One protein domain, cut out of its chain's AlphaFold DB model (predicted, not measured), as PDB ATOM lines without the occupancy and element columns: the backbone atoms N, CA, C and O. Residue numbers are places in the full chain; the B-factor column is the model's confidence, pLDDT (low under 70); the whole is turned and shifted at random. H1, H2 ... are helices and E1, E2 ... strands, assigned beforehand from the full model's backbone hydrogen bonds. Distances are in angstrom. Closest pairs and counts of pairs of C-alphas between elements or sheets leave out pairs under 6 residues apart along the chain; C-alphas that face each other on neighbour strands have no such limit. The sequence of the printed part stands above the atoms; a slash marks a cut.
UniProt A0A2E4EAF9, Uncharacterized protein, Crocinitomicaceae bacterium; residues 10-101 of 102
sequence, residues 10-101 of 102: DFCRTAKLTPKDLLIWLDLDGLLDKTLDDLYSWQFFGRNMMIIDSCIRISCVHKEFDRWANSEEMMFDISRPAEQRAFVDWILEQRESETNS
ATOM      1  N   ASP A  10       1.516  59.497  -7.245       63.25
ATOM      2  CA  ASP A  10       0.544  59.511  -6.155       63.25
ATOM      3  C   ASP A  10      -0.175  58.166  -6.044       63.25
ATOM      4  O   ASP A  10      -0.430  57.708  -4.924       63.25
ATOM      5  N   PHE A  11      -0.403  57.471  -7.164       67.44
ATOM      6  CA  PHE A  11      -0.850  56.083  -7.131       67.44
ATOM      7  C   PHE A  11       0.188  55.176  -6.455       67.44
ATOM      8  O   PHE A  11      -0.162  54.436  -5.540       67.44
ATOM      9  N   CYS A  12       1.469  55.267  -6.819       64.50
ATOM     10  CA  CYS A  12       2.501  54.382  -6.266       64.50
ATOM     11  C   CYS A  12       2.767  54.593  -4.769       64.50
ATOM     12  O   CYS A  12       3.063  53.640  -4.047       64.50
ATOM     13  N   ARG A  13       2.624  55.830  -4.286       63.84
ATOM     14  CA  ARG A  13       2.837  56.191  -2.879       63.84
ATOM     15  C   ARG A  13       1.661  55.824  -1.975       63.84
ATOM     16  O   ARG A  13       1.859  55.509  -0.801       63.84
ATOM     17  N   THR A  14       0.433  55.919  -2.483       65.94
ATOM     18  CA  THR A  14      -0.786  55.791  -1.661       65.94
ATOM     19  C   THR A  14      -1.510  54.460  -1.844       65.94
ATOM     20  O   THR A  14      -2.240  54.033  -0.944       65.94
ATOM     21  N   ALA A  15      -1.300  53.775  -2.969       67.44
ATOM     22  CA  ALA A  15      -1.922  52.491  -3.238       67.44
ATOM     23  C   ALA A  15      -1.182  51.341  -2.545       67.44
ATOM     24  O   ALA A  15       0.033  51.347  -2.345       67.44
ATOM     25  N   LYS A  16      -1.932  50.285  -2.224       69.25
ATOM     26  CA  LYS A  16      -1.346  48.973  -1.935       69.25
ATOM     27  C   LYS A  16      -0.910  48.353  -3.262       69.25
ATOM     28  O   LYS A  16      -1.688  47.618  -3.863       69.25
ATOM     29  N   LEU A  17       0.295  48.687  -3.717       72.38
ATOM     30  CA  LEU A  17       0.861  48.120  -4.935       72.38
ATOM     31  C   LEU A  17       1.097  46.617  -4.768       72.38
ATOM     32  O   LEU A  17       1.659  46.152  -3.774       72.38
ATOM     33  N   THR A  18       0.689  45.841  -5.764       79.44
ATOM     34  CA  THR A  18       1.229  44.493  -5.930       79.44
ATOM     35  C   THR A  18       2.601  44.582  -6.612       79.44
ATOM     36  O   THR A  18       2.883  45.568  -7.298       79.44
ATOM     37  N   PRO A  19       3.456  43.546  -6.502       75.38
ATOM     38  CA  PRO A  19       4.702  43.481  -7.273       75.38
ATOM     39  C   PRO A  19       4.477  43.708  -8.777       75.38
ATOM     40  O   PRO A  19       5.269  44.367  -9.442       75.38
ATOM     41  N   LYS A  20       3.349  43.220  -9.307       78.19
ATOM     42  CA  LYS A  20       2.945  43.405 -10.703       78.19
ATOM     43  C   LYS A  20       2.675  44.869 -11.054       78.19
ATOM     44  O   LYS A  20       3.113  45.314 -12.111       78.19
ATOM     45  N   ASP A  21       1.999  45.611 -10.182       78.44
ATOM     46  CA  ASP A  21       1.706  47.034 -10.405       78.44
ATOM     47  C   ASP A  21       2.991  47.870 -10.425       78.44
ATOM     48  O   ASP A  21       3.159  48.731 -11.286       78.44
ATOM     49  N   LEU A  22       3.928  47.559  -9.523       79.50
ATOM     50  CA  LEU A  22       5.244  48.196  -9.463       79.50
ATOM     51  C   LEU A  22       6.066  47.946 -10.737       79.50
ATOM     52  O   LEU A  22       6.722  48.854 -11.239       79.50
ATOM     53  N   LEU A  23       6.015  46.731 -11.289       77.56
ATOM     54  CA  LEU A  23       6.686  46.424 -12.553       77.56
ATOM     55  C   LEU A  23       6.015  47.132 -13.736       77.56
ATOM     56  O   LEU A  23       6.708  47.682 -14.582       77.56
ATOM     57  N   ILE A  24       4.683  47.216 -13.777       79.19
ATOM     58  CA  ILE A  24       3.984  48.010 -14.803       79.19
ATOM     59  C   ILE A  24       4.412  49.478 -14.761       79.19
ATOM     60  O   ILE A  24       4.648  50.064 -15.813       79.19
ATOM     61  N   TRP A  25       4.540  50.060 -13.568       78.88
ATOM     62  CA  TRP A  25       4.964  51.450 -13.397       78.88
ATOM     63  C   TRP A  25       6.348  51.753 -13.981       78.88
ATOM     64  O   TRP A  25       6.594  52.854 -14.470       78.88
ATOM     65  N   LEU A  26       7.251  50.778 -13.933       76.38
ATOM     66  CA  LEU A  26       8.597  50.897 -14.488       76.38
ATOM     67  C   LEU A  26       8.670  50.555 -15.982       76.38
ATOM     68  O   LEU A  26       9.772  50.435 -16.513       76.38
ATOM     69  N   ASP A  27       7.527  50.364 -16.647       76.25
ATOM     70  CA  ASP A  27       7.436  49.834 -18.012       76.25
ATOM     71  C   ASP A  27       8.101  48.444 -18.146       76.25
ATOM     72  O   ASP A  27       8.676  48.078 -19.171       76.25
ATOM     73  N   LEU A  28       8.001  47.648 -17.076       72.94
ATOM     74  CA  LEU A  28       8.560  46.305 -16.908       72.94
ATOM     75  C   LEU A  28       7.464  45.211 -16.925       72.94
ATOM     76  O   LEU A  28       7.692  44.082 -16.493       72.94
ATOM     77  N   ASP A  29       6.254  45.499 -17.419       69.69
ATOM     78  CA  ASP A  29       5.116  44.562 -17.380       69.69
ATOM     79  C   ASP A  29       5.241  43.361 -18.320       69.69
ATOM     80  O   ASP A  29       4.722  42.287 -18.016       69.69
ATOM     81  N   GLY A  30       5.987  43.501 -19.418       64.19
ATOM     82  CA  GLY A  30       6.283  42.413 -20.361       64.19
ATOM     83  C   GLY A  30       7.169  41.286 -19.806       64.19
ATOM     84  O   GLY A  30       7.622  40.431 -20.569       64.19
ATOM     85  N   LEU A  31       7.461  41.310 -18.504       60.50
ATOM     86  CA  LEU A  31       8.467  40.482 -17.834       60.50
ATOM     87  C   LEU A  31       7.867  39.519 -16.809       60.50
ATOM     88  O   LEU A  31       8.547  38.610 -16.351       60.50
ATOM     89  N   LEU A  32       6.579  39.681 -16.503       61.75
ATOM     90  CA  LEU A  32       5.832  38.833 -15.571       61.75
ATOM     91  C   LEU A  32       5.674  37.387 -16.060       61.75
ATOM     92  O   LEU A  32       5.435  36.497 -15.251       61.75
ATOM     93  N   ASP A  33       5.818  37.168 -17.370       58.00
ATOM     94  CA  ASP A  33       5.610  35.875 -18.028       58.00
ATOM     95  C   ASP A  33       6.930  35.222 -18.500       58.00
ATOM     96  O   ASP A  33       6.897  34.208 -19.199       58.00
ATOM     97  N   LYS A  34       8.099  35.792 -18.158       57.00
ATOM     98  CA  LYS A  34       9.421  35.292 -18.585       57.00
ATOM     99  C   LYS A  34      10.189  34.635 -17.438       57.00
ATOM    100  O   LYS A  34      10.070  35.028 -16.282       57.00
ATOM    101  N   THR A  35      11.013  33.641 -17.766       54.06
ATOM    102  CA  THR A  35      12.012  33.073 -16.852       54.06
ATOM    103  C   THR A  35      13.017  34.159 -16.458       54.06
ATOM    104  O   THR A  35      13.547  34.850 -17.324       54.06
ATOM    105  N   LEU A  36      13.262  34.313 -15.154       50.94
ATOM    106  CA  LEU A  36      14.017  35.403 -14.508       50.94
ATOM    107  C   LEU A  36      15.503  35.534 -14.921       50.94
ATOM    108  O   LEU A  36      16.198  36.410 -14.419       50.94
ATOM    109  N   ASP A  37      15.981  34.723 -15.864       46.56
ATOM    110  CA  ASP A  37      17.333  34.811 -16.431       46.56
ATOM    111  C   ASP A  37      17.500  35.978 -17.433       46.56
ATOM    112  O   ASP A  37      18.622  36.344 -17.779       46.56
ATOM    113  N   ASP A  38      16.399  36.600 -17.876       49.72
ATOM    114  CA  ASP A  38      16.381  37.534 -19.015       49.72
ATOM    115  C   ASP A  38      16.278  39.027 -18.649       49.72
ATOM    116  O   ASP A  38      16.131  39.856 -19.557       49.72
ATOM    117  N   LEU A  39      16.357  39.413 -17.364       63.00
ATOM    118  CA  LEU A  39      16.277  40.831 -16.995       63.00
ATOM    119  C   LEU A  39      17.517  41.427 -16.356       63.00
ATOM    120  O   LEU A  39      17.757  41.325 -15.155       63.00
ATOM    121  N   TYR A  40      18.233  42.172 -17.188       69.31
ATOM    122  CA  TYR A  40      19.363  42.972 -16.778       69.31
ATOM    123  C   TYR A  40      19.355  44.299 -17.543       69.31
ATOM    124  O   TYR A  40      19.394  44.316 -18.774       69.31
ATOM    125  N   SER A  41      19.322  45.421 -16.827       73.69
ATOM    126  CA  SER A  41      19.520  46.750 -17.407       73.69
ATOM    127  C   SER A  41      20.907  47.256 -17.041       73.69
ATOM    128  O   SER A  41      21.191  47.460 -15.866       73.69
ATOM    129  N   TRP A  42      21.761  47.472 -18.044       71.75
ATOM    130  CA  TRP A  42      23.143  47.939 -17.859       71.75
ATOM    131  C   TRP A  42      23.262  49.443 -17.552       71.75
ATOM    132  O   TRP A  42      24.358  49.925 -17.274       71.75
ATOM    133  N   GLN A  43      22.170  50.205 -17.686       72.12
ATOM    134  CA  GLN A  43      22.174  51.671 -17.570       72.12
ATOM    135  C   GLN A  43      20.941  52.214 -16.836       72.12
ATOM    136  O   GLN A  43      20.440  53.293 -17.143       72.12
ATOM    137  N   PHE A  44      20.439  51.480 -15.850       81.25
ATOM    138  CA  PHE A  44      19.353  51.948 -14.999       81.25
ATOM    139  C   PHE A  44      19.858  53.039 -14.045       81.25
ATOM    140  O   PHE A  44      20.548  52.728 -13.078       81.25
ATOM    141  N   PHE A  45      19.578  54.315 -14.338       82.06
ATOM    142  CA  PHE A  45      20.130  55.471 -13.604       82.06
ATOM    143  C   PHE A  45      21.665  55.400 -13.464       82.06
ATOM    144  O   PHE A  45      22.225  55.546 -12.375       82.06
ATOM    145  N   GLY A  46      22.352  55.043 -14.558       78.38
ATOM    146  CA  GLY A  46      23.810  54.850 -14.579       78.38
ATOM    147  C   GLY A  46      24.321  53.617 -13.815       78.38
ATOM    148  O   GLY A  46      25.532  53.468 -13.648       78.38
ATOM    149  N   ARG A  47      23.420  52.736 -13.361       81.81
ATOM    150  CA  ARG A  47      23.706  51.506 -12.609       81.81
ATOM    151  C   ARG A  47      23.230  50.259 -13.352       81.81
ATOM    152  O   ARG A  47      22.484  50.333 -14.327       81.81
ATOM    153  N   ASN A  48      23.654  49.104 -12.857       82.25
ATOM    154  CA  ASN A  48      23.136  47.810 -13.268       82.25
ATOM    155  C   ASN A  48      21.909  47.453 -12.423       82.25
ATOM    156  O   ASN A  48      21.983  47.517 -11.200       82.25
ATOM    157  N   MET A  49      20.809  47.045 -13.050       85.31
ATOM    158  CA  MET A  49      19.622  46.527 -12.362       85.31
ATOM    159  C   MET A  49      19.328  45.105 -12.834       85.31
ATOM    160  O   MET A  49      19.290  44.859 -14.037       85.31
ATOM    161  N   MET A  50      19.067  44.196 -11.898       82.81
ATOM    162  CA  MET A  50      18.676  42.811 -12.156       82.81
ATOM    163  C   MET A  50      17.467  42.438 -11.301       82.81
ATOM    164  O   MET A  50      17.364  42.888 -10.162       82.81
ATOM    165  N   ILE A  51      16.570  41.602 -11.821       80.69
ATOM    166  CA  ILE A  51      15.458  41.045 -11.039       80.69
ATOM    167  C   ILE A  51      15.703  39.552 -10.837       80.69
ATOM    168  O   ILE A  51      15.913  38.834 -11.807       80.69
ATOM    169  N   ILE A  52      15.682  39.095  -9.585       77.94
ATOM    170  CA  ILE A  52      15.830  37.687  -9.207       77.94
ATOM    171  C   ILE A  52      14.684  37.345  -8.261       77.94
ATOM    172  O   ILE A  52      14.601  37.900  -7.168       77.94
ATOM    173  N   ASP A  53      13.797  36.448  -8.682       79.06
ATOM    174  CA  ASP A  53      12.552  36.115  -7.982       79.06
ATOM    175  C   ASP A  53      11.692  37.359  -7.699       79.06
ATOM    176  O   ASP A  53      11.163  37.983  -8.619       79.06
ATOM    177  N   SER A  54      11.551  37.730  -6.425       78.69
ATOM    178  CA  SER A  54      10.871  38.943  -5.973       78.69
ATOM    179  C   SER A  54      11.838  40.055  -5.571       78.69
ATOM    180  O   SER A  54      11.411  41.016  -4.944       78.69
ATOM    181  N   CYS A  55      13.124  39.946  -5.900       84.88
ATOM    182  CA  CYS A  55      14.138  40.920  -5.521       84.88
ATOM    183  C   CYS A  55      14.615  41.735  -6.722       84.88
ATOM    184  O   CYS A  55      15.026  41.181  -7.738       84.88
ATOM    185  N   ILE A  56      14.641  43.056  -6.571       87.00
ATOM    186  CA  ILE A  56      15.337  43.970  -7.475       87.00
ATOM    187  C   ILE A  56      16.713  44.251  -6.880       87.00
ATOM    188  O   ILE A  56      16.826  44.794  -5.784       87.00
ATOM    189  N   ARG A  57      17.762  43.875  -7.605       87.19
ATOM    190  CA  ARG A  57      19.164  44.111  -7.262       87.19
ATOM    191  C   ARG A  57      19.691  45.264  -8.090       87.19
ATOM    192  O   ARG A  57      19.555  45.259  -9.312       87.19
ATOM    193  N   ILE A  58      20.318  46.229  -7.430       87.31
ATOM    194  CA  ILE A  58      20.966  47.371  -8.067       87.31
ATOM    195  C   ILE A  58      22.444  47.328  -7.709       87.31
ATOM    196  O   ILE A  58      22.822  47.189  -6.545       87.31
ATOM    197  N   SER A  59      23.296  47.396  -8.721       82.81
ATOM    198  CA  SER A  59      24.743  47.328  -8.556       82.81
ATOM    199  C   SER A  59      25.442  48.435  -9.324       82.81
ATOM    200  O   SER A  59      24.990  48.860 -10.388       82.81
ATOM    201  N   CYS A  60      26.581  48.879  -8.807       70.38
ATOM    202  CA  CYS A  60      27.375  49.905  -9.464       70.38
ATOM    203  C   CYS A  60      27.959  49.405 -10.797       70.38
ATOM    204  O   CYS A  60      28.321  48.234 -10.935       70.38
ATOM    205  N   VAL A  61      28.088  50.299 -11.783       65.00
ATOM    206  CA  VAL A  61      28.831  50.014 -13.020       65.00
ATOM    207  C   VAL A  61      30.307  50.300 -12.760       65.00
ATOM    208  O   VAL A  61      30.793  51.410 -12.981       65.00
ATOM    209  N   HIS A  62      31.054  49.299 -12.301       57.12
ATOM    210  CA  HIS A  62      32.510  49.402 -12.265       57.12
ATOM    211  C   HIS A  62      33.086  49.006 -13.625       57.12
ATOM    212  O   HIS A  62      33.185  47.828 -13.952       57.12
ATOM    213  N   LYS A  63      33.502  50.003 -14.418       52.72
ATOM    214  CA  LYS A  63      34.112  49.807 -15.751       52.72
ATOM    215  C   LYS A  63      35.366  48.916 -15.743       52.72
ATOM    216  O   LYS A  63      35.754  48.429 -16.799       52.72
ATOM    217  N   GLU A  64      35.990  48.733 -14.581       51.41
ATOM    218  CA  GLU A  64      37.253  48.003 -14.408       51.41
ATOM    219  C   GLU A  64      37.101  46.640 -13.723       51.41
ATOM    220  O   GLU A  64      38.069  45.885 -13.663       51.41
ATOM    221  N   PHE A  65      35.910  46.297 -13.219       49.78
ATOM    222  CA  PHE A  65      35.693  45.001 -12.584       49.78
ATOM    223  C   PHE A  65      35.127  44.002 -13.589       49.78
ATOM    224  O   PHE A  65      34.180  44.277 -14.328       49.78
ATOM    225  N   ASP A  66      35.762  42.831 -13.616       50.53
ATOM    226  CA  ASP A  66      35.327  41.678 -14.389       50.53
ATOM    227  C   ASP A  66      33.857  41.372 -14.072       50.53
ATOM    228  O   ASP A  66      33.407  41.595 -12.946       50.53
ATOM    229  N   ARG A  67      33.117  40.885 -15.073       50.34
ATOM    230  CA  ARG A  67      31.642  40.916 -15.239       50.34
ATOM    231  C   ARG A  67      30.787  40.302 -14.104       50.34
ATOM    232  O   ARG A  67      29.577  40.182 -14.251       50.34
ATOM    233  N   TRP A  68      31.408  39.896 -13.005       47.31
ATOM    234  CA  TRP A  68      30.868  39.112 -11.899       47.31
ATOM    235  C   TRP A  68      31.174  39.714 -10.517       47.31
ATOM    236  O   TRP A  68      30.653  39.223  -9.520       47.31
ATOM    237  N   ALA A  69      31.986  40.774 -10.439       51.19
ATOM    238  CA  ALA A  69      32.344  41.461  -9.196       51.19
ATOM    239  C   ALA A  69      31.661  42.835  -9.083       51.19
ATOM    240  O   ALA A  69      32.257  43.816  -8.644       51.19
ATOM    241  N   ASN A  70      30.396  42.911  -9.497       55.41
ATOM    242  CA  ASN A  70      29.556  44.050  -9.164       55.41
ATOM    243  C   ASN A  70      29.339  44.034  -7.642       55.41
ATOM    244  O   ASN A  70      28.762  43.082  -7.116       55.41
ATOM    245  N   SER A  71      29.804  45.055  -6.921       65.19
ATOM    246  CA  SER A  71      29.388  45.248  -5.533       65.19
ATOM    247  C   SER A  71      27.888  45.524  -5.542       65.19
ATOM    248  O   SER A  71      27.447  46.549  -6.068       65.19
ATOM    249  N   GLU A  72      27.098  44.581  -5.029       67.56
ATOM    250  CA  GLU A  72      25.681  44.810  -4.766       67.56
ATOM    251  C   GLU A  72      25.570  46.035  -3.854       67.56
ATOM    252  O   GLU A  72      26.100  46.031  -2.744       67.56
ATOM    253  N   GLU A  73      24.944  47.101  -4.349       75.06
ATOM    254  CA  GLU A  73      24.753  48.318  -3.558       75.06
ATOM    255  C   GLU A  73      23.440  48.246  -2.792       75.06
ATOM    256  O   GLU A  73      23.364  48.650  -1.634       75.06
ATOM    257  N   MET A  74      22.394  47.754  -3.459       87.38
ATOM    258  CA  MET A  74      21.038  47.732  -2.932       87.38
ATOM    259  C   MET A  74      20.288  46.503  -3.432       87.38
ATOM    260  O   MET A  74      20.423  46.089  -4.586       87.38
ATOM    261  N   MET A  75      19.445  45.959  -2.562       89.56
ATOM    262  CA  MET A  75      18.502  44.900  -2.890       89.56
ATOM    263  C   MET A  75      17.150  45.234  -2.261       89.56
ATOM    264  O   MET A  75      17.097  45.594  -1.087       89.56
ATOM    265  N   PHE A  76      16.081  45.099  -3.044       90.12
ATOM    266  CA  PHE A  76      14.706  45.343  -2.613       90.12
ATOM    267  C   PHE A  76      13.835  44.120  -2.902       90.12
ATOM    268  O   PHE A  76      13.598  43.795  -4.064       90.12
ATOM    269  N   ASP A  77      13.323  43.460  -1.868       89.69
ATOM    270  CA  ASP A  77      12.306  42.414  -1.968       89.69
ATOM    271  C   ASP A  77      10.930  43.056  -2.196       89.69
ATOM    272  O   ASP A  77      10.203  43.417  -1.266       89.69
ATOM    273  N   ILE A  78      10.546  43.180  -3.463       84.81
ATOM    274  CA  ILE A  78       9.291  43.798  -3.887       84.81
ATOM    275  C   ILE A  78       8.055  42.984  -3.494       84.81
ATOM    276  O   ILE A  78       6.939  43.455  -3.701       84.81
ATOM    277  N   SER A  79       8.197  41.801  -2.883       83.81
ATOM    278  CA  SER A  79       7.073  41.127  -2.217       83.81
ATOM    279  C   SER A  79       6.684  41.790  -0.887       83.81
ATOM    280  O   SER A  79       5.563  41.607  -0.403       83.81
ATOM    281  N   ARG A  80       7.578  42.597  -0.298       88.31
ATOM    282  CA  ARG A  80       7.386  43.244   1.002       88.31
ATOM    283  C   ARG A  80       6.944  44.697   0.831       88.31
ATOM    284  O   ARG A  80       7.688  45.497   0.268       88.31
ATOM    285  N   PRO A  81       5.807  45.117   1.417       85.06
ATOM    286  CA  PRO A  81       5.307  46.482   1.242       85.06
ATOM    287  C   PRO A  81       6.266  47.592   1.695       85.06
ATOM    288  O   PRO A  81       6.212  48.701   1.175       85.06
ATOM    289  N   ALA A  82       7.107  47.333   2.701       87.00
ATOM    290  CA  ALA A  82       8.088  48.314   3.164       87.00
ATOM    291  C   ALA A  82       9.212  48.529   2.141       87.00
ATOM    292  O   ALA A  82       9.590  49.669   1.893       87.00
ATOM    293  N   GLU A  83       9.693  47.453   1.523       88.88
ATOM    294  CA  GLU A  83      10.769  47.515   0.532       88.88
ATOM    295  C   GLU A  83      10.262  48.020  -0.822       88.88
ATOM    296  O   GLU A  83      10.969  48.774  -1.480       88.88
ATOM    297  N   GLN A  84       9.005  47.733  -1.187       85.56
ATOM    298  CA  GLN A  84       8.345  48.389  -2.324       85.56
ATOM    299  C   GLN A  84       8.367  49.914  -2.186       85.56
ATOM    300  O   GLN A  84       8.741  50.608  -3.125       85.56
ATOM    301  N   ARG A  85       7.983  50.439  -1.011       85.12
ATOM    302  CA  ARG A  85       8.001  51.887  -0.756       85.12
ATOM    303  C   ARG A  85       9.414  52.450  -0.824       85.12
ATOM    304  O   ARG A  85       9.627  53.409  -1.545       85.12
ATOM    305  N   ALA A  86      10.368  51.807  -0.149       88.94
ATOM    306  CA  ALA A  86      11.764  52.239  -0.174       88.94
ATOM    307  C   ALA A  86      12.337  52.281  -1.601       88.94
ATOM    308  O   ALA A  86      13.063  53.204  -1.952       88.94
ATOM    309  N   PHE A  87      11.981  51.307  -2.439       88.44
ATOM    310  CA  PHE A  87      12.389  51.293  -3.836       88.44
ATOM    311  C   PHE A  87      11.724  52.409  -4.653       88.44
ATOM    312  O   PHE A  87      12.406  53.082  -5.419       88.44
ATOM    313  N   VAL A  88      10.419  52.651  -4.473       86.88
ATOM    314  CA  VAL A  88       9.720  53.782  -5.114       86.88
ATOM    315  C   VAL A  88      10.369  55.111  -4.724       86.88
ATOM    316  O   VAL A  88      10.658  55.914  -5.610       86.88
ATOM    317  N   ASP A  89      10.649  55.314  -3.437       87.12
ATOM    318  CA  ASP A  89      11.313  56.515  -2.926       87.12
ATOM    319  C   ASP A  89      12.701  56.690  -3.566       87.12
ATOM    320  O   ASP A  89      13.016  57.756  -4.093       87.12
ATOM    321  N   TRP A  90      13.491  55.614  -3.645       89.00
ATOM    322  CA  TRP A  90      14.804  55.635  -4.295       89.00
ATOM    323  C   TRP A  90      14.735  56.032  -5.780       89.00
ATOM    324  O   TRP A  90      15.541  56.838  -6.248       89.00
ATOM    325  N   ILE A  91      13.764  55.506  -6.535       86.75
ATOM    326  CA  ILE A  91      13.567  55.850  -7.956       86.75
ATOM    327  C   ILE A  91      13.287  57.345  -8.131       86.75
ATOM    328  O   ILE A  91      13.743  57.953  -9.102       86.75
ATOM    329  N   LEU A  92      12.538  57.943  -7.206       83.56
ATOM    330  CA  LEU A  92      12.220  59.369  -7.243       83.56
ATOM    331  C   LEU A  92      13.459  60.214  -6.993       83.56
ATOM    332  O   LEU A  92      13.734  61.114  -7.783       83.56
ATOM    333  N   GLU A  93      14.246  59.864  -5.976       86.00
ATOM    334  CA  GLU A  93      15.519  60.532  -5.699       86.00
ATOM    335  C   GLU A  93      16.439  60.508  -6.929       86.00
ATOM    336  O   GLU A  93      17.038  61.528  -7.277       86.00
ATOM    337  N   GLN A  94      16.512  59.377  -7.648       85.62
ATOM    338  CA  GLN A  94      17.307  59.302  -8.877       85.62
ATOM    339  C   GLN A  94      16.757  60.221  -9.980       85.62
ATOM    340  O   GLN A  94      17.521  60.993 -10.560       85.62
ATOM    341  N   ARG A  95      15.444  60.211 -10.242       82.44
ATOM    342  CA  ARG A  95      14.816  61.068 -11.270       82.44
ATOM    343  C   ARG A  95      14.976  62.563 -10.972       82.44
ATOM    344  O   ARG A  95      15.237  63.352 -11.883       82.44
ATOM    345  N   GLU A  96      14.845  62.962  -9.710       80.25
ATOM    346  CA  GLU A  96      15.061  64.348  -9.281       80.25
ATOM    347  C   GLU A  96      16.531  64.758  -9.434       80.25
ATOM    348  O   GLU A  96      16.824  65.862  -9.897       80.25
ATOM    349  N   SER A  97      17.465  63.858  -9.107       75.88
ATOM    350  CA  SER A  97      18.899  64.116  -9.267       75.88
ATOM    351  C   SER A  97      19.312  64.301 -10.734       75.88
ATOM    352  O   SER A  97      20.120  65.181 -11.034       75.88
ATOM    353  N   GLU A  98      18.714  63.546 -11.662       64.25
ATOM    354  CA  GLU A  98      18.949  63.698 -13.104       64.25
ATOM    355  C   GLU A  98      18.362  65.008 -13.646       64.25
ATOM    356  O   GLU A  98      18.986  65.662 -14.479       64.25
ATOM    357  N   THR A  99      17.204  65.432 -13.131       60.59
ATOM    358  CA  THR A  99      16.538  66.680 -13.549       60.59
ATOM    359  C   THR A  99      17.306  67.922 -13.085       60.59
ATOM    360  O   THR A  99      17.375  68.908 -13.809       60.59
ATOM    361  N   ASN A 100      17.926  67.873 -11.902       59.22
ATOM    362  CA  ASN A 100      18.722  68.976 -11.347       59.22
ATOM    363  C   ASN A 100      20.171  69.029 -11.866       59.22
ATOM    364  O   ASN A 100      20.914  69.943 -11.509       59.22
ATOM    365  N   SER A 101      20.586  68.046 -12.668       56.19
ATOM    366  CA  SER A 101      21.931  67.969 -13.257       56.19
ATOM    367  C   SER A 101      21.997  68.509 -14.697       56.19
ATOM    368  O   SER A 101      23.045  68.386 -15.338       56.19
TER     369      SER A 101
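This is residues 10 to 101 of the 102 residues of an uncharacterized protein of Crocinitomicaceae bacterium (UniProt A0A2E4EAF9). A strongly twisted sheet of four strands has one long helix, H3, running slantwise over one face, its first half nearest the edge strand E4, while two short helices, H1 and H2, sit at one end beside the first half of H3. From the opposite end of the sheet the loop between E3 and E4 sticks out, with residues 63 to 68 standing free. The printed part has 92 residues with three named helices and four named strands, in the order H1 H2 E1 E2 E3 E4 H3; the sheet runs E1 E2 E3 E4, all antiparallel, and the class is mixed, helices and strands. The whole is compact, with a radius of gyration of the C-alphas of 13.6 A and spans of 41 by 37 by 21 A.

H1, residues 10 to 14, only just touches H3, residues 81 to 99, with 3 pairs of C-alphas within 8 A, made by residues 85 to 88 of H3 alone; the closest C-alphas, those of Arg 13 and Arg 85, are 7.0 A apart. H2, residues 19 to 25, is close to H3 but not clearly touching, its closest C-alphas being those of Leu 22 and Gln 84 at 7.8 A; the two run the same way at a shallow tilt of 18 degrees. Neither H1 nor H2 is on the sheet. E1, residues 40 to 44, E2, residues 47 to 52, E3, residues 55 to 59, and E4, residues 72 to 77, form a meander, each strand the antiparallel neighbour of the one before, in three hairpins. N 41 and O 49 are 2.8 A apart between E1 and E2, N 50 and O 57 2.8 A between E2 and E3, and N 76 and O 56 2.9 A between E3 and E4, each within hydrogen-bond range. H3 is on one face of the sheet, two layers, at a height of 10.3 A over the sheet; it lies over E4 and, only just, over E3, with 3 of its C-alphas. On the local plane it stands at 35 degrees to E4, slantwise to the strands, and the closest C-alphas of the two, those of Phe 76 and Glu 83, are 5.5 A apart. In H1, H2 and H3 every O i to N i+4 pair is within hydrogen-bond range.

H1 begins at C-alpha 10, (0.544, 59.511, -6.155), and is 6.0 A long from first to last C-alpha; H2 measures 10.1 A. E1 measures 9.2 A, E2 16.3 A, E3 12.8 A and E4 13.9 A, with C-alpha 72 at (25.681, 44.810, -4.766). H3 measures 27.4 A and ends at C-alpha 99, (16.538, 66.680, -13.549).

The C-alphas farthest apart, those of Ala 15 and Glu 64, are 41.0 A apart. The printed part has no cut. The links H2 to E1 and E3 to E4 are long. Mean pLDDT of the printed part is 73.3; residues 10 to 16, 29 to 40, 61 to 72 and 98 to 101 are under 70.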